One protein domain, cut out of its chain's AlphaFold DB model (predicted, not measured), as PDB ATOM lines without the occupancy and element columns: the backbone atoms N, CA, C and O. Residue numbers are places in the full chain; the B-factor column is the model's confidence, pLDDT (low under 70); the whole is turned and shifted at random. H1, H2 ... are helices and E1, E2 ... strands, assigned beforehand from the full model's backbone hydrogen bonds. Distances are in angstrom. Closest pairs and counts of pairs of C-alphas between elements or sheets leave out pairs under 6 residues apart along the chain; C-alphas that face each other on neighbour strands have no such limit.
ATOM      1  N   ASP A  14    -123.683  44.506  -4.497       65.56
ATOM      2  CA  ASP A  14    -123.353  44.527  -3.061       65.56
ATOM      3  C   ASP A  14    -124.559  44.286  -2.141       65.56
ATOM      4  O   ASP A  14    -124.401  43.833  -1.003       65.56
ATOM      5  N   ALA A  15    -125.771  44.633  -2.589       68.69
ATOM      6  CA  ALA A  15    -126.989  44.383  -1.820       68.69
ATOM      7  C   ALA A  15    -127.323  42.886  -1.818       68.69
ATOM      8  O   ALA A  15    -127.603  42.321  -0.761       68.69
ATOM      9  N   VAL A  16    -127.191  42.230  -2.974       70.19
ATOM     10  CA  VAL A  16    -127.433  40.786  -3.110       70.19
ATOM     11  C   VAL A  16    -126.371  39.971  -2.374       70.19
ATOM     12  O   VAL A  16    -126.708  38.991  -1.715       70.19
ATOM     13  N   LEU A  17    -125.105  40.402  -2.390       67.69
ATOM     14  CA  LEU A  17    -124.040  39.763  -1.605       67.69
ATOM     15  C   LEU A  17    -124.313  39.795  -0.092       67.69
ATOM     16  O   LEU A  17    -124.048  38.810   0.595       67.69
ATOM     17  N   ARG A  18    -124.877  40.889   0.434       68.62
ATOM     18  CA  ARG A  18    -125.267  40.976   1.854       68.62
ATOM     19  C   ARG A  18    -126.462  40.089   2.190       68.62
ATOM     20  O   ARG A  18    -126.449  39.420   3.224       68.62
ATOM     21  N   GLN A  19    -127.456  40.038   1.307       68.56
ATOM     22  CA  GLN A  19    -128.603  39.143   1.462       68.56
ATOM     23  C   GLN A  19    -128.147  37.677   1.509       68.56
ATOM     24  O   GLN A  19    -128.497  36.927   2.420       68.56
ATOM     25  N   LEU A  20    -127.234  37.314   0.599       67.44
ATOM     26  CA  LEU A  20    -126.568  36.011   0.537       67.44
ATOM     27  C   LEU A  20    -125.819  35.615   1.797       67.44
ATOM     28  O   LEU A  20    -125.610  34.426   1.996       67.44
ATOM     29  N   GLN A  21    -125.409  36.545   2.649       67.31
ATOM     30  CA  GLN A  21    -124.720  36.212   3.895       67.31
ATOM     31  C   GLN A  21    -125.683  35.976   5.062       67.31
ATOM     32  O   GLN A  21    -125.316  35.279   6.003       67.31
ATOM     33  N   THR A  22    -126.904  36.510   4.990       66.31
ATOM     34  CA  THR A  22    -127.774  36.649   6.168       66.31
ATOM     35  C   THR A  22    -129.027  35.780   6.078       66.31
ATOM     36  O   THR A  22    -129.412  35.159   7.065       66.31
ATOM     37  N   ASP A  23    -129.622  35.653   4.889       70.19
ATOM     38  CA  ASP A  23    -130.999  35.161   4.779       70.19
ATOM     39  C   ASP A  23    -131.067  33.687   4.373       70.19
ATOM     40  O   ASP A  23    -130.225  33.205   3.616       70.19
ATOM     41  N   ALA A  24    -132.047  32.942   4.893       66.44
ATOM     42  CA  ALA A  24    -132.289  31.534   4.541       66.44
ATOM     43  C   ALA A  24    -132.995  31.375   3.181       66.44
ATOM     44  O   ALA A  24    -132.729  30.416   2.455       66.44
ATOM     45  N   GLU A  25    -133.834  32.349   2.829       71.69
ATOM     46  CA  GLU A  25    -134.418  32.508   1.504       71.69
ATOM     47  C   GLU A  25    -133.781  33.707   0.813       71.69
ATOM     48  O   GLU A  25    -133.639  34.784   1.390       71.69
ATOM     49  N   LEU A  26    -133.388  33.515  -0.439       73.69
ATOM     50  CA  LEU A  26    -132.681  34.522  -1.208       73.69
ATOM     51  C   LEU A  26    -133.462  34.837  -2.461       73.69
ATOM     52  O   LEU A  26    -134.006  33.952  -3.122       73.69
ATOM     53  N   TRP A  27    -133.453  36.107  -2.822       73.62
ATOM     54  CA  TRP A  27    -133.993  36.543  -4.087       73.62
ATOM     55  C   TRP A  27    -132.848  36.958  -5.010       73.62
ATOM     56  O   TRP A  27    -132.072  37.862  -4.704       73.62
ATOM     57  N   LEU A  28    -132.720  36.256  -6.135       72.56
ATOM     58  CA  LEU A  28    -131.716  36.517  -7.152       72.56
ATOM     59  C   LEU A  28    -132.392  37.135  -8.388       72.56
ATOM     60  O   LEU A  28    -133.072  36.423  -9.133       72.56
ATOM     61  N   PRO A  29    -132.211  38.439  -8.650       70.25
ATOM     62  CA  PRO A  29    -132.733  39.072  -9.858       70.25
ATOM     63  C   PRO A  29    -132.133  38.459 -11.119       70.25
ATOM     64  O   PRO A  29    -130.948  38.130 -11.167       70.25
ATOM     65  N   ALA A  30    -132.911  38.431 -12.200       65.44
ATOM     66  CA  ALA A  30    -132.424  38.007 -13.511       65.44
ATOM     67  C   ALA A  30    -131.314  38.923 -14.060       65.44
ATOM     68  O   ALA A  30    -130.559  38.515 -14.945       65.44
ATOM     69  N   ARG A  31    -131.213  40.164 -13.567       64.00
ATOM     70  CA  ARG A  31    -130.220  41.157 -13.990       64.00
ATOM     71  C   ARG A  31    -129.685  41.945 -12.794       64.00
ATOM     72  O   ARG A  31    -130.465  42.442 -11.987       64.00
ATOM     73  N   LEU A  32    -128.366  42.086 -12.720       63.22
ATOM     74  CA  LEU A  32    -127.660  42.877 -11.713       63.22
ATOM     75  C   LEU A  32    -126.865  43.987 -12.391       63.22
ATOM     76  O   LEU A  32    -126.196  43.736 -13.395       63.22
ATOM     77  N   ALA A  33    -126.909  45.190 -11.824       64.31
ATOM     78  CA  ALA A  33    -126.036  46.284 -12.228       64.31
ATOM     79  C   ALA A  33    -124.850  46.379 -11.264       64.31
ATOM     80  O   ALA A  33    -125.000  46.313 -10.041       64.31
ATOM     81  N   HIS A  34    -123.656  46.551 -11.824       53.72
ATOM     82  CA  HIS A  34    -122.458  46.866 -11.068       53.72
ATOM     83  C   HIS A  34    -121.865  48.190 -11.566       53.72
ATOM     84  O   HIS A  34    -121.549  48.349 -12.743       53.72
ATOM     85  N   GLY A  35    -121.744  49.150 -10.648       48.78
ATOM     86  CA  GLY A  35    -121.318  50.520 -10.923       48.78
ATOM     87  C   GLY A  35    -122.068  51.517 -10.042       48.78
ATOM     88  O   GLY A  35    -123.230  51.314  -9.693       48.78
ATOM     89  N   ARG A  36    -121.411  52.615  -9.650       44.78
ATOM     90  CA  ARG A  36    -122.124  53.734  -9.019       44.78
ATOM     91  C   ARG A  36    -123.090  54.318 -10.054       44.78
ATOM     92  O   ARG A  36    -122.636  54.575 -11.172       44.78
ATOM     93  N   GLY A 100    -136.795  36.938 -11.817       73.06
ATOM     94  CA  GLY A 100    -135.638  36.314 -11.170       73.06
ATOM     95  C   GLY A 100    -135.895  34.912 -10.625       73.06
ATOM     96  O   GLY A 100    -136.777  34.188 -11.089       73.06
ATOM     97  N   TRP A 101    -135.096  34.536  -9.632       77.81
ATOM     98  CA  TRP A 101    -135.142  33.248  -8.949       77.81
ATOM     99  C   TRP A 101    -135.244  33.443  -7.439       77.81
ATOM    100  O   TRP A 101    -134.440  34.160  -6.849       77.81
ATOM    101  N   ARG A 102    -136.195  32.762  -6.800       80.75
ATOM    102  CA  ARG A 102    -136.161  32.499  -5.362       80.75
ATOM    103  C   ARG A 102    -135.288  31.291  -5.111       80.75
ATOM    104  O   ARG A 102    -135.467  30.265  -5.758       80.75
ATOM    105  N   ILE A 103    -134.384  31.404  -4.161       82.44
ATOM    106  CA  ILE A 103    -133.508  30.327  -3.738       82.44
ATOM    107  C   ILE A 103    -133.848  30.021  -2.287       82.44
ATOM    108  O   ILE A 103    -133.589  30.843  -1.411       82.44
ATOM    109  N   ASP A 104    -134.416  28.850  -2.032       83.31
ATOM    110  CA  ASP A 104    -134.525  28.322  -0.676       83.31
ATOM    111  C   ASP A 104    -133.268  27.495  -0.397       83.31
ATOM    112  O   ASP A 104    -133.028  26.455  -1.019       83.31
ATOM    113  N   VAL A 105    -132.431  27.983   0.518       82.50
ATOM    114  CA  VAL A 105    -131.159  27.334   0.853       82.50
ATOM    115  C   VAL A 105    -131.378  26.072   1.687       82.50
ATOM    116  O   VAL A 105    -130.616  25.115   1.547       82.50
ATOM    117  N   ALA A 106    -132.412  26.043   2.532       81.19
ATOM    118  CA  ALA A 106    -132.705  24.905   3.398       81.19
ATOM    119  C   ALA A 106    -133.250  23.723   2.589       81.19
ATOM    120  O   ALA A 106    -132.830  22.583   2.792       81.19
ATOM    121  N   GLN A 107    -134.145  24.001   1.641       81.69
ATOM    122  CA  GLN A 107    -134.734  22.991   0.760       81.69
ATOM    123  C   GLN A 107    -133.910  22.742  -0.509       81.69
ATOM    124  O   GLN A 107    -134.189  21.791  -1.241       81.69
ATOM    125  N   ARG A 108    -132.899  23.581  -0.778       83.88
ATOM    126  CA  ARG A 108    -132.087  23.578  -2.009       83.88
ATOM    127  C   ARG A 108    -132.961  23.602  -3.263       83.88
ATOM    128  O   ARG A 108    -132.738  22.851  -4.218       83.88
ATOM    129  N   THR A 109    -133.965  24.472  -3.243       84.56
ATOM    130  CA  THR A 109    -134.884  24.679  -4.360       84.56
ATOM    131  C   THR A 109    -134.663  26.039  -5.000       84.56
ATOM    132  O   THR A 109    -134.345  27.026  -4.336       84.56
ATOM    133  N   LEU A 110    -134.821  26.087  -6.321       84.06
ATOM    134  CA  LEU A 110    -134.842  27.325  -7.089       84.06
ATOM    135  C   LEU A 110    -136.218  27.471  -7.721       84.06
ATOM    136  O   LEU A 110    -136.569  26.670  -8.583       84.06
ATOM    137  N   ALA A 111    -136.980  28.479  -7.319       81.56
ATOM    138  CA  ALA A 111    -138.276  28.781  -7.907       81.56
ATOM    139  C   ALA A 111    -138.188  30.021  -8.797       81.56
ATOM    140  O   ALA A 111    -137.594  31.025  -8.403       81.56
ATOM    141  N   ARG A 112    -138.765  29.982  -9.996       73.56
ATOM    142  CA  ARG A 112    -138.808  31.160 -10.870       73.56
ATOM    143  C   ARG A 112    -139.865  32.139 -10.352       73.56
ATOM    144  O   ARG A 112    -140.985  31.737 -10.060       73.56
ATOM    145  N   ILE A 113    -139.516  33.422 -10.263       70.88
ATOM    146  CA  ILE A 113    -140.446  34.509  -9.917       70.88
ATOM    147  C   ILE A 113    -140.533  35.489 -11.091       70.88
ATOM    148  O   ILE A 113    -139.510  35.850 -11.681       70.88
ATOM    149  N   GLY A 114    -141.750  35.942 -11.396       63.06
ATOM    150  CA  GLY A 114    -142.040  36.925 -12.440       63.06
ATOM    151  C   GLY A 114    -142.374  36.301 -13.797       63.06
ATOM    152  O   GLY A 114    -142.257  35.089 -14.001       63.06
ATOM    153  N   ALA A 115    -142.819  37.135 -14.736       55.72
ATOM    154  CA  ALA A 115    -143.171  36.697 -16.080       55.72
ATOM    155  C   ALA A 115    -141.918  36.213 -16.840       55.72
ATOM    156  O   ALA A 115    -140.857  36.844 -16.759       55.72
ATOM    157  N   PRO A 116    -141.994  35.105 -17.600       51.19
ATOM    158  CA  PRO A 116    -140.857  34.639 -18.378       51.19
ATOM    159  C   PRO A 116    -140.409  35.746 -19.343       51.19
ATOM    160  O   PRO A 116    -141.187  36.242 -20.152       51.19
ATOM    161  N   ALA A 117    -139.136  36.145 -19.246       49.66
ATOM    162  CA  ALA A 117    -138.556  37.180 -20.105       49.66
ATOM    163  C   ALA A 117    -138.544  36.782 -21.595       49.66
ATOM    164  O   ALA A 117    -138.411  37.644 -22.459       49.66
ATOM    165  N   ASP A 118    -138.688  35.485 -21.879       48.94
ATOM    166  CA  ASP A 118    -138.894  34.929 -23.210       48.94
ATOM    167  C   ASP A 118    -140.193  34.101 -23.201       48.94
ATOM    168  O   ASP A 118    -140.260  33.106 -22.478       48.94
ATOM    169  N   PRO A 119    -141.218  34.453 -23.997       45.53
ATOM    170  CA  PRO A 119    -142.455  33.677 -24.101       45.53
ATOM    171  C   PRO A 119    -142.253  32.262 -24.677       45.53
ATOM    172  O   PRO A 119    -143.185  31.461 -24.651       45.53
ATOM    173  N   ARG A 120    -141.059  31.932 -25.197       43.44
ATOM    174  CA  ARG A 120    -140.665  30.576 -25.622       43.44
ATOM    175  C   ARG A 120    -139.957  29.772 -24.528       43.44
ATOM    176  O   ARG A 120    -139.722  28.575 -24.713       43.44
ATOM    177  N   ALA A 121    -139.598  30.397 -23.405       46.38
ATOM    178  CA  ALA A 121    -139.032  29.685 -22.269       46.38
ATOM    179  C   ALA A 121    -140.130  28.844 -21.611       46.38
ATOM    180  O   ALA A 121    -141.177  29.360 -21.223       46.38
ATOM    181  N   HIS A 122    -139.891  27.539 -21.490       48.84
ATOM    182  CA  HIS A 122    -140.824  26.653 -20.804       48.84
ATOM    183  C   HIS A 122    -140.939  27.086 -19.331       48.84
ATOM    184  O   HIS A 122    -139.901  27.361 -18.713       48.84
ATOM    185  N   PRO A 123    -142.157  27.152 -18.762       51.91
ATOM    186  CA  PRO A 123    -142.352  27.438 -17.350       51.91
ATOM    187  C   PRO A 123    -141.782  26.267 -16.558       51.91
ATOM    188  O   PRO A 123    -142.358  25.185 -16.477       51.91
ATOM    189  N   MET A 124    -140.565  26.450 -16.064       57.06
ATOM    190  CA  MET A 124    -139.962  25.541 -15.110       57.06
ATOM    191  C   MET A 124    -139.994  26.279 -13.784       57.06
ATOM    192  O   MET A 124    -139.131  27.112 -13.500       57.06
ATOM    193  N   ASP A 125    -141.075  26.037 -13.048       69.75
ATOM    194  CA  ASP A 125    -141.452  26.864 -11.905       69.75
ATOM    195  C   ASP A 125    -140.579  26.576 -10.689       69.75
ATOM    196  O   ASP A 125    -140.291  27.495  -9.928       69.75
ATOM    197  N   VAL A 126    -140.110  25.330 -10.532       78.81
ATOM    198  CA  VAL A 126    -139.265  24.896  -9.412       78.81
ATOM    199  C   VAL A 126    -138.220  23.873  -9.866       78.81
ATOM    200  O   VAL A 126    -138.529  22.893 -10.543       78.81
ATOM    201  N   LEU A 127    -136.970  24.080  -9.462       83.44
ATOM    202  CA  LEU A 127    -135.847  23.162  -9.634       83.44
ATOM    203  C   LEU A 127    -135.382  22.641  -8.275       83.44
ATOM    204  O   LEU A 127    -135.021  23.427  -7.404       83.44
ATOM    205  N   GLN A 128    -135.320  21.319  -8.130       87.56
ATOM    206  CA  GLN A 128    -134.711  20.656  -6.977       87.56
ATOM    207  C   GLN A 128    -133.229  20.384  -7.256       87.56
ATOM    208  O   GLN A 128    -132.898  19.726  -8.246       87.56
ATOM    209  N   LEU A 129    -132.337  20.841  -6.374       86.81
ATOM    210  CA  LEU A 129    -130.887  20.684  -6.538       86.81
ATOM    211  C   LEU A 129    -130.318  19.425  -5.860       86.81
ATOM    212  O   LEU A 129    -129.146  19.394  -5.500       86.81
ATOM    213  N   GLU A 130    -131.119  18.369  -5.714       85.31
ATOM    214  CA  GLU A 130    -130.678  17.090  -5.144       85.31
ATOM    215  C   GLU A 130    -130.516  16.008  -6.231       85.31
ATOM    216  O   GLU A 130    -131.371  15.905  -7.113       85.31
ATOM    217  N   PRO A 131    -129.441  15.195  -6.198       88.81
ATOM    218  CA  PRO A 131    -128.302  15.288  -5.283       88.81
ATOM    219  C   PRO A 131    -127.403  16.489  -5.619       88.81
ATOM    220  O   PRO A 131    -127.060  16.691  -6.785       88.81
ATOM    221  N   ALA A 132    -126.950  17.242  -4.611       88.56
ATOM    222  CA  ALA A 132    -126.156  18.467  -4.817       88.56
ATOM    223  C   ALA A 132    -124.893  18.259  -5.676       88.56
ATOM    224  O   ALA A 132    -124.525  19.110  -6.488       88.56
ATOM    225  N   ALA A 133    -124.275  17.078  -5.580       89.06
ATOM    226  CA  ALA A 133    -123.128  16.704  -6.400       89.06
ATOM    227  C   ALA A 133    -123.435  16.719  -7.907       89.06
ATOM    228  O   ALA A 133    -122.537  16.994  -8.695       89.06
ATOM    229  N   ALA A 134    -124.671  16.473  -8.344       91.81
ATOM    230  CA  ALA A 134    -125.029  16.498  -9.762       91.81
ATOM    231  C   ALA A 134    -125.105  17.920 -10.342       91.81
ATOM    232  O   ALA A 134    -125.136  18.076 -11.563       91.81
ATOM    233  N   TRP A 135    -125.098  18.950  -9.497       92.12
ATOM    234  CA  TRP A 135    -125.301  20.335  -9.895       92.12
ATOM    235  C   TRP A 135    -124.020  21.154  -9.817       92.12
ATOM    236  O   TRP A 135    -123.123  20.909  -9.003       92.12
ATOM    237  N   SER A 136    -123.926  22.143 -10.700       91.44
ATOM    238  CA  SER A 136    -122.838  23.107 -10.681       91.44
ATOM    239  C   SER A 136    -123.254  24.477 -11.193       91.44
ATOM    240  O   SER A 136    -124.141  24.580 -12.037       91.44
ATOM    241  N   LEU A 137    -122.586  25.517 -10.701       91.25
ATOM    242  CA  LEU A 137    -122.783  26.899 -11.128       91.25
ATOM    243  C   LEU A 137    -121.564  27.387 -11.912       91.25
ATOM    244  O   LEU A 137    -120.446  27.355 -11.398       91.25
ATOM    245  N   GLY A 138    -121.777  27.805 -13.157       87.12
ATOM    246  CA  GLY A 138    -120.751  28.367 -14.031       87.12
ATOM    247  C   GLY A 138    -120.968  29.848 -14.307       87.12
ATOM    248  O   GLY A 138    -122.051  30.386 -14.077       87.12
ATOM    249  N   VAL A 139    -119.929  30.491 -14.838       85.88
ATOM    250  CA  VAL A 139    -120.028  31.847 -15.381       85.88
ATOM    251  C   VAL A 139    -119.550  31.860 -16.818       85.88
ATOM    252  O   VAL A 139    -118.478  31.340 -17.126       85.88
ATOM    253  N   LEU A 140    -120.341  32.480 -17.684       80.50
ATOM    254  CA  LEU A 140    -120.031  32.683 -19.091       80.50
ATOM    255  C   LEU A 140    -119.972  34.184 -19.408       80.50
ATOM    256  O   LEU A 140    -120.640  34.978 -18.737       80.50
ATOM    257  N   PRO A 141    -119.200  34.602 -20.427       72.50
ATOM    258  CA  PRO A 141    -119.334  35.938 -20.992       72.50
ATOM    259  C   PRO A 141    -120.777  36.143 -21.457       72.50
ATOM    260  O   PRO A 141    -121.336  35.304 -22.160       72.50
ATOM    261  N   GLY A 142    -121.393  37.237 -21.026       65.81
ATOM    262  CA  GLY A 142    -122.739  37.594 -21.441       65.81
ATOM    263  C   GLY A 142    -122.749  38.381 -22.738       65.81
ATOM    264  O   GLY A 142    -121.813  39.123 -23.028       65.81
ATOM    265  N   ASP A 143    -123.839  38.256 -23.491       62.84
ATOM    266  CA  ASP A 143    -124.061  39.100 -24.660       62.84
ATOM    267  C   ASP A 143    -124.336  40.553 -24.234       62.84
ATOM    268  O   ASP A 143    -125.215  40.840 -23.407       62.84
ATOM    269  N   VAL A 144    -123.561  41.473 -24.800       56.59
ATOM    270  CA  VAL A 144    -123.669  42.914 -24.574       56.59
ATOM    271  C   VAL A 144    -124.592  43.481 -25.653       56.59
ATOM    272  O   VAL A 144    -124.170  44.183 -26.561       56.59
ATOM    273  N   GLN A 145    -125.885  43.165 -25.564       49.84
ATOM    274  CA  GLN A 145    -126.891  43.726 -26.482       49.84
ATOM    275  C   GLN A 145    -127.259  45.185 -26.153       49.84
ATOM    276  O   GLN A 145    -128.085  45.790 -26.829       49.84
ATOM    277  N   ASP A 146    -126.682  45.750 -25.090       49.00
ATOM    278  CA  ASP A 146    -127.039  47.054 -24.541       49.00
ATOM    279  C   ASP A 146    -125.866  48.028 -24.690       49.00
ATOM    280  O   ASP A 146    -124.798  47.805 -24.122       49.00
ATOM    281  N   ALA A 147    -126.067  49.127 -25.422       49.28
ATOM    282  CA  ALA A 147    -125.014  50.082 -25.794       49.28
ATOM    283  C   ALA A 147    -124.339  50.797 -24.601       49.28
ATOM    284  O   ALA A 147    -123.379  51.541 -24.788       49.28
ATOM    285  N   ARG A 148    -124.859  50.618 -23.379       50.75
ATOM    286  CA  ARG A 148    -124.370  51.257 -22.144       50.75
ATOM    287  C   ARG A 148    -123.537  50.350 -21.247       50.75
ATOM    288  O   ARG A 148    -122.832  50.862 -20.379       50.75
ATOM    289  N   ALA A 149    -123.642  49.034 -21.409       54.91
ATOM    290  CA  ALA A 149    -122.816  48.091 -20.670       54.91
ATOM    291  C   ALA A 149    -121.561  47.807 -21.496       54.91
ATOM    292  O   ALA A 149    -121.652  47.559 -22.691       54.91
ATOM    293  N   VAL A 150    -120.386  47.849 -20.871       61.19
ATOM    294  CA  VAL A 150    -119.127  47.484 -21.543       61.19
ATOM    295  C   VAL A 150    -118.835  45.999 -21.323       61.19
ATOM    296  O   VAL A 150    -118.206  45.345 -22.154       61.19
ATOM    297  N   HIS A 151    -119.336  45.441 -20.217       69.88
ATOM    298  CA  HIS A 151    -119.122  44.053 -19.841       69.88
ATOM    299  C   HIS A 151    -120.406  43.410 -19.311       69.88
ATOM    300  O   HIS A 151    -121.182  44.040 -18.586       69.88
ATOM    301  N   ALA A 152    -120.605  42.136 -19.648       75.94
ATOM    302  CA  ALA A 152    -121.681  41.314 -19.119       75.94
ATOM    303  C   ALA A 152    -121.164  39.912 -18.771       75.94
ATOM    304  O   ALA A 152    -120.333  39.352 -19.486       75.94
ATOM    305  N   TRP A 153    -121.693  39.333 -17.695       81.75
ATOM    306  CA  TRP A 153    -121.428  37.963 -17.254       81.75
ATOM    307  C   TRP A 153    -122.746  37.260 -16.955       81.75
ATOM    308  O   TRP A 153    -123.626  37.836 -16.323       81.75
ATOM    309  N   GLN A 154    -122.890  36.018 -17.401       83.94
ATOM    310  CA  GLN A 154    -124.079  35.200 -17.184       83.94
ATOM    311  C   GLN A 154    -123.758  34.075 -16.210       83.94
ATOM    312  O   GLN A 154    -122.850  33.282 -16.456       83.94
ATOM    313  N   LEU A 155    -124.509  34.006 -15.114       87.00
ATOM    314  CA  LEU A 155    -124.457  32.907 -14.159       87.00
ATOM    315  C   LEU A 155    -125.383  31.798 -14.655       87.00
ATOM    316  O   LEU A 155    -126.591  32.001 -14.788       87.00
ATOM    317  N   GLU A 156    -124.816  30.627 -14.911       88.31
ATOM    318  CA  GLU A 156    -125.506  29.491 -15.514       88.31
ATOM    319  C   GLU A 156    -125.503  28.287 -14.571       88.31
ATOM    320  O   GLU A 156    -124.448  27.809 -14.144       88.31
ATOM    321  N   LEU A 157    -126.691  27.763 -14.276       88.44
ATOM    322  CA  LEU A 157    -126.863  26.513 -13.555       88.44
ATOM    323  C   LEU A 157    -126.777  25.333 -14.525       88.44
ATOM    324  O   LEU A 157    -127.478  25.278 -15.538       88.44
ATOM    325  N   ARG A 158    -125.946  24.353 -14.176       88.62
ATOM    326  CA  ARG A 158    -125.645  23.178 -14.995       88.62
ATOM    327  C   ARG A 158    -125.866  21.904 -14.197       88.62
ATOM    328  O   ARG A 158    -125.534  21.832 -13.014       88.62
ATOM    329  N   HIS A 159    -126.353  20.875 -14.872       89.81
ATOM    330  CA  HIS A 159    -126.506  19.536 -14.323       89.81
ATOM    331  C   HIS A 159    -125.570  18.569 -15.051       89.81
ATOM    332  O   HIS A 159    -125.492  18.585 -16.278       89.81
ATOM    333  N   GLN A 160    -124.893  17.686 -14.318       88.00
ATOM    334  CA  GLN A 160    -123.862  16.787 -14.845       88.00
ATOM    335  C   GLN A 160    -124.341  15.954 -16.045       88.00
ATOM    336  O   GLN A 160    -123.590  15.778 -16.996       88.00
ATOM    337  N   GLY A 161    -125.590  15.477 -16.020       83.38
ATOM    338  CA  GLY A 161    -126.169  14.679 -17.110       83.38
ATOM    339  C   GLY A 161    -126.953  15.463 -18.170       83.38
ATOM    340  O   GLY A 161    -127.296  14.888 -19.193       83.38
ATOM    341  N   ARG A 162    -127.277  16.744 -17.934       82.88
ATOM    342  CA  ARG A 162    -128.119  17.551 -18.850       82.88
ATOM    343  C   ARG A 162    -127.377  18.729 -19.482       82.88
ATOM    344  O   ARG A 162    -127.884  19.334 -20.415       82.88
ATOM    345  N   GLY A 163    -126.183  19.054 -18.989       82.50
ATOM    346  CA  GLY A 163    -125.465  20.252 -19.398       82.50
ATOM    347  C   GLY A 163    -126.114  21.520 -18.821       82.50
ATOM    348  O   GLY A 163    -126.538  21.495 -17.660       82.50
ATOM    349  N   PRO A 164    -126.140  22.638 -19.567       82.38
ATOM    350  CA  PRO A 164    -126.748  23.884 -19.111       82.38
ATOM    351  C   PRO A 164    -128.262  23.724 -18.956       82.38
ATOM    352  O   PRO A 164    -128.948  23.280 -19.872       82.38
ATOM    353  N   VAL A 165    -128.774  24.055 -17.772       82.69
ATOM    354  CA  VAL A 165    -130.200  23.934 -17.442       82.69
ATOM    355  C   VAL A 165    -130.869  25.294 -17.527       82.69
ATOM    356  O   VAL A 165    -131.927  25.413 -18.141       82.69
ATOM    357  N   VAL A 166    -130.272  26.320 -16.908       80.50
ATOM    358  CA  VAL A 166    -130.850  27.664 -16.928       80.50
ATOM    359  C   VAL A 166    -129.854  28.768 -16.579       80.50
ATOM    360  O   VAL A 166    -128.953  28.577 -15.763       80.50
ATOM    361  N   THR A 167    -130.066  29.955 -17.147       82.12
ATOM    362  CA  THR A 167    -129.400  31.192 -16.725       82.12
ATOM    363  C   THR A 167    -130.117  31.773 -15.509       82.12
ATOM    364  O   THR A 167    -131.310  32.085 -15.564       82.12
ATOM    365  N   LEU A 168    -129.386  31.921 -14.406       80.12
ATOM    366  CA  LEU A 168    -129.920  32.448 -13.152       80.12
ATOM    367  C   LEU A 168    -129.923  33.975 -13.137       80.12
ATOM    368  O   LEU A 168    -130.917  34.594 -12.772       80.12
ATOM    369  N   CYS A 169    -128.812  34.582 -13.546       79.44
ATOM    370  CA  CYS A 169    -128.622  36.024 -13.474       79.44
ATOM    371  C   CYS A 169    -127.639  36.501 -14.545       79.44
ATOM    372  O   CYS A 169    -126.701  35.786 -14.901       79.44
ATOM    373  N   VAL A 170    -127.830  37.726 -15.026       78.81
ATOM    374  CA  VAL A 170    -126.879  38.446 -15.872       78.81
ATOM    375  C   VAL A 170    -126.351  39.663 -15.118       78.81
ATOM    376  O   VAL A 170    -127.095  40.603 -14.849       78.81
ATOM    377  N   VAL A 171    -125.059  39.675 -14.807       75.94
ATOM    378  CA  VAL A 171    -124.374  40.825 -14.205       75.94
ATOM    379  C   VAL A 171    -123.863  41.723 -15.320       75.94
ATOM    380  O   VAL A 171    -123.096  41.278 -16.170       75.94
ATOM    381  N   ARG A 172    -124.283  42.987 -15.330       74.62
ATOM    382  CA  ARG A 172    -123.859  44.003 -16.300       74.62
ATOM    383  C   ARG A 172    -123.052  45.085 -15.605       74.62
ATOM    384  O   ARG A 172    -123.378  45.488 -14.490       74.62
ATOM    385  N   SER A 173    -122.017  45.572 -16.281       70.06
ATOM    386  CA  SER A 173    -121.171  46.636 -15.756       70.06
ATOM    387  C   SER A 173    -120.726  47.635 -16.818       70.06
ATOM    388  O   SER A 173    -120.434  47.286 -17.966       70.06
ATOM    389  N   ASN A 174    -120.642  48.890 -16.383       66.38
ATOM    390  CA  ASN A 174    -119.983  49.995 -17.072       66.38
ATOM    391  C   ASN A 174    -118.618  50.361 -16.445       66.38
ATOM    392  O   ASN A 174    -117.952  51.278 -16.923       66.38
ATOM    393  N   SER A 175    -118.204  49.673 -15.376       65.12
ATOM    394  CA  SER A 175    -116.925  49.854 -14.688       65.12
ATOM    395  C   SER A 175    -115.857  48.868 -15.182       65.12
ATOM    396  O   SER A 175    -116.136  47.949 -15.954       65.12
ATOM    397  N   GLY A 176    -114.605  49.067 -14.754       61.44
ATOM    398  CA  GLY A 176    -113.476  48.236 -15.179       61.44
ATOM    399  C   GLY A 176    -113.688  46.748 -14.879       61.44
ATOM    400  O   GLY A 176    -113.996  46.376 -13.745       61.44
ATOM    401  N   ALA A 177    -113.471  45.895 -15.889       66.69
ATOM    402  CA  ALA A 177    -113.745  44.455 -15.837       66.69
ATOM    403  C   ALA A 177    -113.154  43.739 -14.613       66.69
ATOM    404  O   ALA A 177    -113.781  42.835 -14.075       66.69
ATOM    405  N   GLN A 178    -111.970  44.147 -14.155       68.50
ATOM    406  CA  GLN A 178    -111.231  43.458 -13.099       68.50
ATOM    407  C   GLN A 178    -111.921  43.495 -11.727       68.50
ATOM    408  O   GLN A 178    -111.947  42.476 -11.042       68.50
ATOM    409  N   THR A 179    -112.486  44.636 -11.321       67.06
ATOM    410  CA  THR A 179    -113.209  44.741 -10.040       67.06
ATOM    411  C   THR A 179    -114.496  43.926 -10.094       67.06
ATOM    412  O   THR A 179    -114.775  43.143  -9.195       67.06
ATOM    413  N   VAL A 180    -115.221  44.007 -11.211       73.81
ATOM    414  CA  VAL A 180    -116.494  43.291 -11.361       73.81
ATOM    415  C   VAL A 180    -116.291  41.782 -11.430       73.81
ATOM    416  O   VAL A 180    -117.082  41.034 -10.874       73.81
ATOM    417  N   GLN A 181    -115.216  41.316 -12.067       79.75
ATOM    418  CA  GLN A 181    -114.865  39.894 -12.101       79.75
ATOM    419  C   GLN A 181    -114.661  39.315 -10.698       79.75
ATOM    420  O   GLN A 181    -115.104  38.198 -10.440       79.75
ATOM    421  N   GLN A 182    -114.033  40.072  -9.792       81.38
ATOM    422  CA  GLN A 182    -113.837  39.646  -8.404       81.38
ATOM    423  C   GLN A 182    -115.169  39.540  -7.657       81.38
ATOM    424  O   GLN A 182    -115.404  38.536  -6.986       81.38
ATOM    425  N   ASP A 183    -116.060  40.518  -7.822       80.31
ATOM    426  CA  ASP A 183    -117.364  40.505  -7.152       80.31
ATOM    427  C   ASP A 183    -118.302  39.433  -7.731       80.31
ATOM    428  O   ASP A 183    -119.056  38.795  -6.996       80.31
ATOM    429  N   VAL A 184    -118.222  39.168  -9.039       83.31
ATOM    430  CA  VAL A 184    -118.929  38.052  -9.687       83.31
ATOM    431  C   VAL A 184    -118.391  36.709  -9.188       83.31
ATOM    432  O   VAL A 184    -119.178  35.814  -8.878       83.31
ATOM    433  N   ASP A 185    -117.071  36.560  -9.057       86.62
ATOM    434  CA  ASP A 185    -116.464  35.359  -8.477       86.62
ATOM    435  C   ASP A 185    -116.906  35.149  -7.021       86.62
ATOM    436  O   ASP A 185    -117.221  34.019  -6.643       86.62
ATOM    437  N   ALA A 186    -116.967  36.218  -6.221       83.38
ATOM    438  CA  ALA A 186    -117.432  36.168  -4.837       83.38
ATOM    439  C   ALA A 186    -118.919  35.791  -4.741       83.38
ATOM    440  O   ALA A 186    -119.290  34.970  -3.901       83.38
ATOM    441  N   LEU A 187    -119.758  36.332  -5.632       84.62
ATOM    442  CA  LEU A 187    -121.176  35.979  -5.735       84.62
ATOM    443  C   LEU A 187    -121.359  34.482  -6.011       84.62
ATOM    444  O   LEU A 187    -122.153  33.813  -5.347       84.62
ATOM    445  N   VAL A 188    -120.608  33.950  -6.975       88.19
ATOM    446  CA  VAL A 188    -120.658  32.532  -7.353       88.19
ATOM    447  C   VAL A 188    -120.165  31.647  -6.218       88.19
ATOM    448  O   VAL A 188    -120.827  30.664  -5.899       88.19
ATOM    449  N   ASP A 189    -119.042  31.991  -5.588       88.50
ATOM    450  CA  ASP A 189    -118.490  31.214  -4.478       88.50
ATOM    451  C   ASP A 189    -119.464  31.169  -3.289       88.50
ATOM    452  O   ASP A 189    -119.684  30.098  -2.719       88.50
ATOM    453  N   ALA A 190    -120.105  32.294  -2.956       84.94
ATOM    454  CA  ALA A 190    -121.117  32.355  -1.902       84.94
ATOM    455  C   ALA A 190    -122.342  31.484  -2.229       84.94
ATOM    456  O   ALA A 190    -122.787  30.704  -1.386       84.94
ATOM    457  N   LEU A 191    -122.863  31.563  -3.459       87.19
ATOM    458  CA  LEU A 191    -123.993  30.740  -3.905       87.19
ATOM    459  C   LEU A 191    -123.662  29.244  -3.878       87.19
ATOM    460  O   LEU A 191    -124.445  28.449  -3.362       87.19
ATOM    461  N   VAL A 192    -122.494  28.863  -4.396       89.94
ATOM    462  CA  VAL A 192    -122.006  27.477  -4.416       89.94
ATOM    463  C   VAL A 192    -121.869  26.934  -2.997       89.94
ATOM    464  O   VAL A 192    -122.371  25.847  -2.713       89.94
ATOM    465  N   ALA A 193    -121.246  27.701  -2.097       87.25
ATOM    466  CA  ALA A 193    -121.059  27.304  -0.706       87.25
ATOM    467  C   ALA A 193    -122.395  27.120   0.024       87.25
ATOM    468  O   ALA A 193    -122.579  26.124   0.721       87.25
ATOM    469  N   ARG A 194    -123.347  28.042  -0.167       85.00
ATOM    470  CA  ARG A 194    -124.655  27.968   0.498       85.00
ATOM    471  C   ARG A 194    -125.538  26.854  -0.042       85.00
ATOM    472  O   ARG A 194    -126.194  26.174   0.738       85.00
ATOM    473  N   LEU A 195    -125.530  26.634  -1.352       85.75
ATOM    474  CA  LEU A 195    -126.310  25.569  -1.983       85.75
ATOM    475  C   LEU A 195    -125.660  24.185  -1.849       85.75
ATOM    476  O   LEU A 195    -126.316  23.178  -2.102       85.75
ATOM    477  N   GLY A 196    -124.383  24.117  -1.462       87.44
ATOM    478  CA  GLY A 196    -123.632  22.864  -1.363       87.44
ATOM    479  C   GLY A 196    -123.384  22.181  -2.712       87.44
ATOM    480  O   GLY A 196    -123.129  20.978  -2.750       87.44
ATOM    481  N   ILE A 197    -123.485  22.922  -3.819       91.38
ATOM    482  CA  ILE A 197    -123.259  22.424  -5.185       91.38
ATOM    483  C   ILE A 197    -121.799  22.637  -5.606       91.38
ATOM    484  O   ILE A 197    -120.990  23.154  -4.840       91.38
ATOM    485  N   ARG A 198    -121.421  22.236  -6.827       92.44
ATOM    486  CA  ARG A 198    -120.062  22.467  -7.351       92.44
ATOM    487  C   ARG A 198    -119.947  23.808  -8.079       92.44
ATOM    488  O   ARG A 198    -120.908  24.310  -8.654       92.44
ATOM    489  N   ARG A 199    -118.741  24.361  -8.149       90.38
ATOM    490  CA  ARG A 199    -118.422  25.416  -9.118       90.38
ATOM    491  C   ARG A 199    -118.046  24.782 -10.459       90.38
ATOM    492  O   ARG A 199    -117.329  23.786 -10.492       90.38
ATOM    493  N   SER A 200    -118.532  25.351 -11.556       86.75
ATOM    494  CA  SER A 200    -118.174  24.967 -12.921       86.75
ATOM    495  C   SER A 200    -117.228  26.003 -13.525       86.75
ATOM    496  O   SER A 200    -117.480  27.203 -13.437       86.75
ATOM    497  N   GLY A 201    -116.151  25.542 -14.163       82.38
ATOM    498  CA  GLY A 201    -115.164  26.409 -14.805       82.38
ATOM    499  C   GLY A 201    -114.161  27.061 -13.846       82.38
ATOM    500  O   GLY A 201    -114.212  26.904 -12.625       82.38
TER     501      GLY A 201
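This is residues 14 to 36 and 100 to 201 of the 211 residues of an uncharacterized protein of Comamonas aquatica DA1877 (UniProt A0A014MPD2). A strongly twisted, curled sheet of E2, E8, E7 and E6 has the long helix H2 packed slantwise over one face. A smaller sheet of E1, E3, E4 and E5 makes a second wall beside it, coming near E8 through E1 and E3, and the short helix H1 lies side by side with part of H2 and grazes that wall at E1. The printed part has 125 residues with two named helices and eight named strands, in the order H1 E1 E2 E3 E4 E5 E6 E7 E8 H2, and its class is mixed, helices and strands. The larger sheet runs E2 E8 E7 E6 and is mixed; the smaller runs E1 E3 E4 E5 and is antiparallel. The whole is compact, with a radius of gyration of the C-alphas of 14.1 A and spans of 38 by 34 by 26 A.

Start with E8, residues 163 to 173, the longest strand: find C-alpha 163 at (-125.465, 20.252, -19.398), from which it runs 27.0 A and bends by 69 degrees at residue 166. E7, residues 151 to 159, is 26.2 A long, and E6, residues 135 to 141, is 20.1 A. E2, residues 31 to 34, completes this sheet. In the other sheet look for E1 at residues 25 to 29, E3 at 100 to 104, E4 at 109 to 113 and E5 at 126 to 128. H1, residues 14 to 22, begins at C-alpha 14 at (-123.353, 44.527, -3.061) and is 12.9 A long. H2, residues 177 to 195, runs 26.6 A and ends at C-alpha 195 at (-126.310, 25.569, -1.983).

Begin with E6, E7 and E8, a meander, each strand the antiparallel neighbour of the one before. In the hairpin E7 and E8, N 153 and O 171 are 2.8 A apart; in the hairpin E6 and E7, N 138 and O 156 are 2.8 A apart. E2, an edge strand, is parallel to E8, with N 32 and O 170 at 2.9 A. H2 is on one face of this sheet, making two layers, a helix layer over a sheet, at a height of 6.6 A. It lies over E8, and only just not over E7, on which 2 of its C-alphas fall; it runs slantwise to the strands, at 44 degrees to E8 on the local plane. Its closest C-alphas to E6 are Val 192 and Leu 137, 6.8 A apart. Residues 136 to 137 of E6 also pair, parallel, with residues 198 to 199. Now look at residues 25 to 34: E1 runs on into E2 across a break of 1 residue, at 81 degrees. E1 is antiparallel to E3, with N 28 and O 101 at 2.8 A, and E3, E4 and E5 form a second meander, with N 102 and O 111 at 2.7 A and N 110 and O 127 at 2.9 A. The closest C-alphas of E3 and E8, Trp 101 and Leu 168, are 6.8 A apart. H1 only grazes the smaller sheet with its residues 16 to 20. H1 and H2 touch, H2 with residues 187 to 191 alone, at Leu 17 and Leu 187, whose C-alphas are 6.3 A apart; they run the same way at a shallow tilt of 22 degrees. In H1 and H2 every O i to N i+4 pair is within hydrogen-bond range. E5 and E8 are apart.

The C-alphas farthest apart in the domain, those of Pro 131 and Ala 147, are 40.5 A apart. Residues 37 to 99 are not printed, and C-alphas 36 and 100 stand 22.2 A apart across this cut. Of the links that are printed whole, the one from E4 to E5 is long: look at residues 114 to 125, whose C-alphas lie 15 to 20 A from the mean of all C-alphas. The mean pLDDT of the printed part is 74.4, and 44 residues are under 70, among them residues 30 to 36, 114 to 125 and 142 to 151.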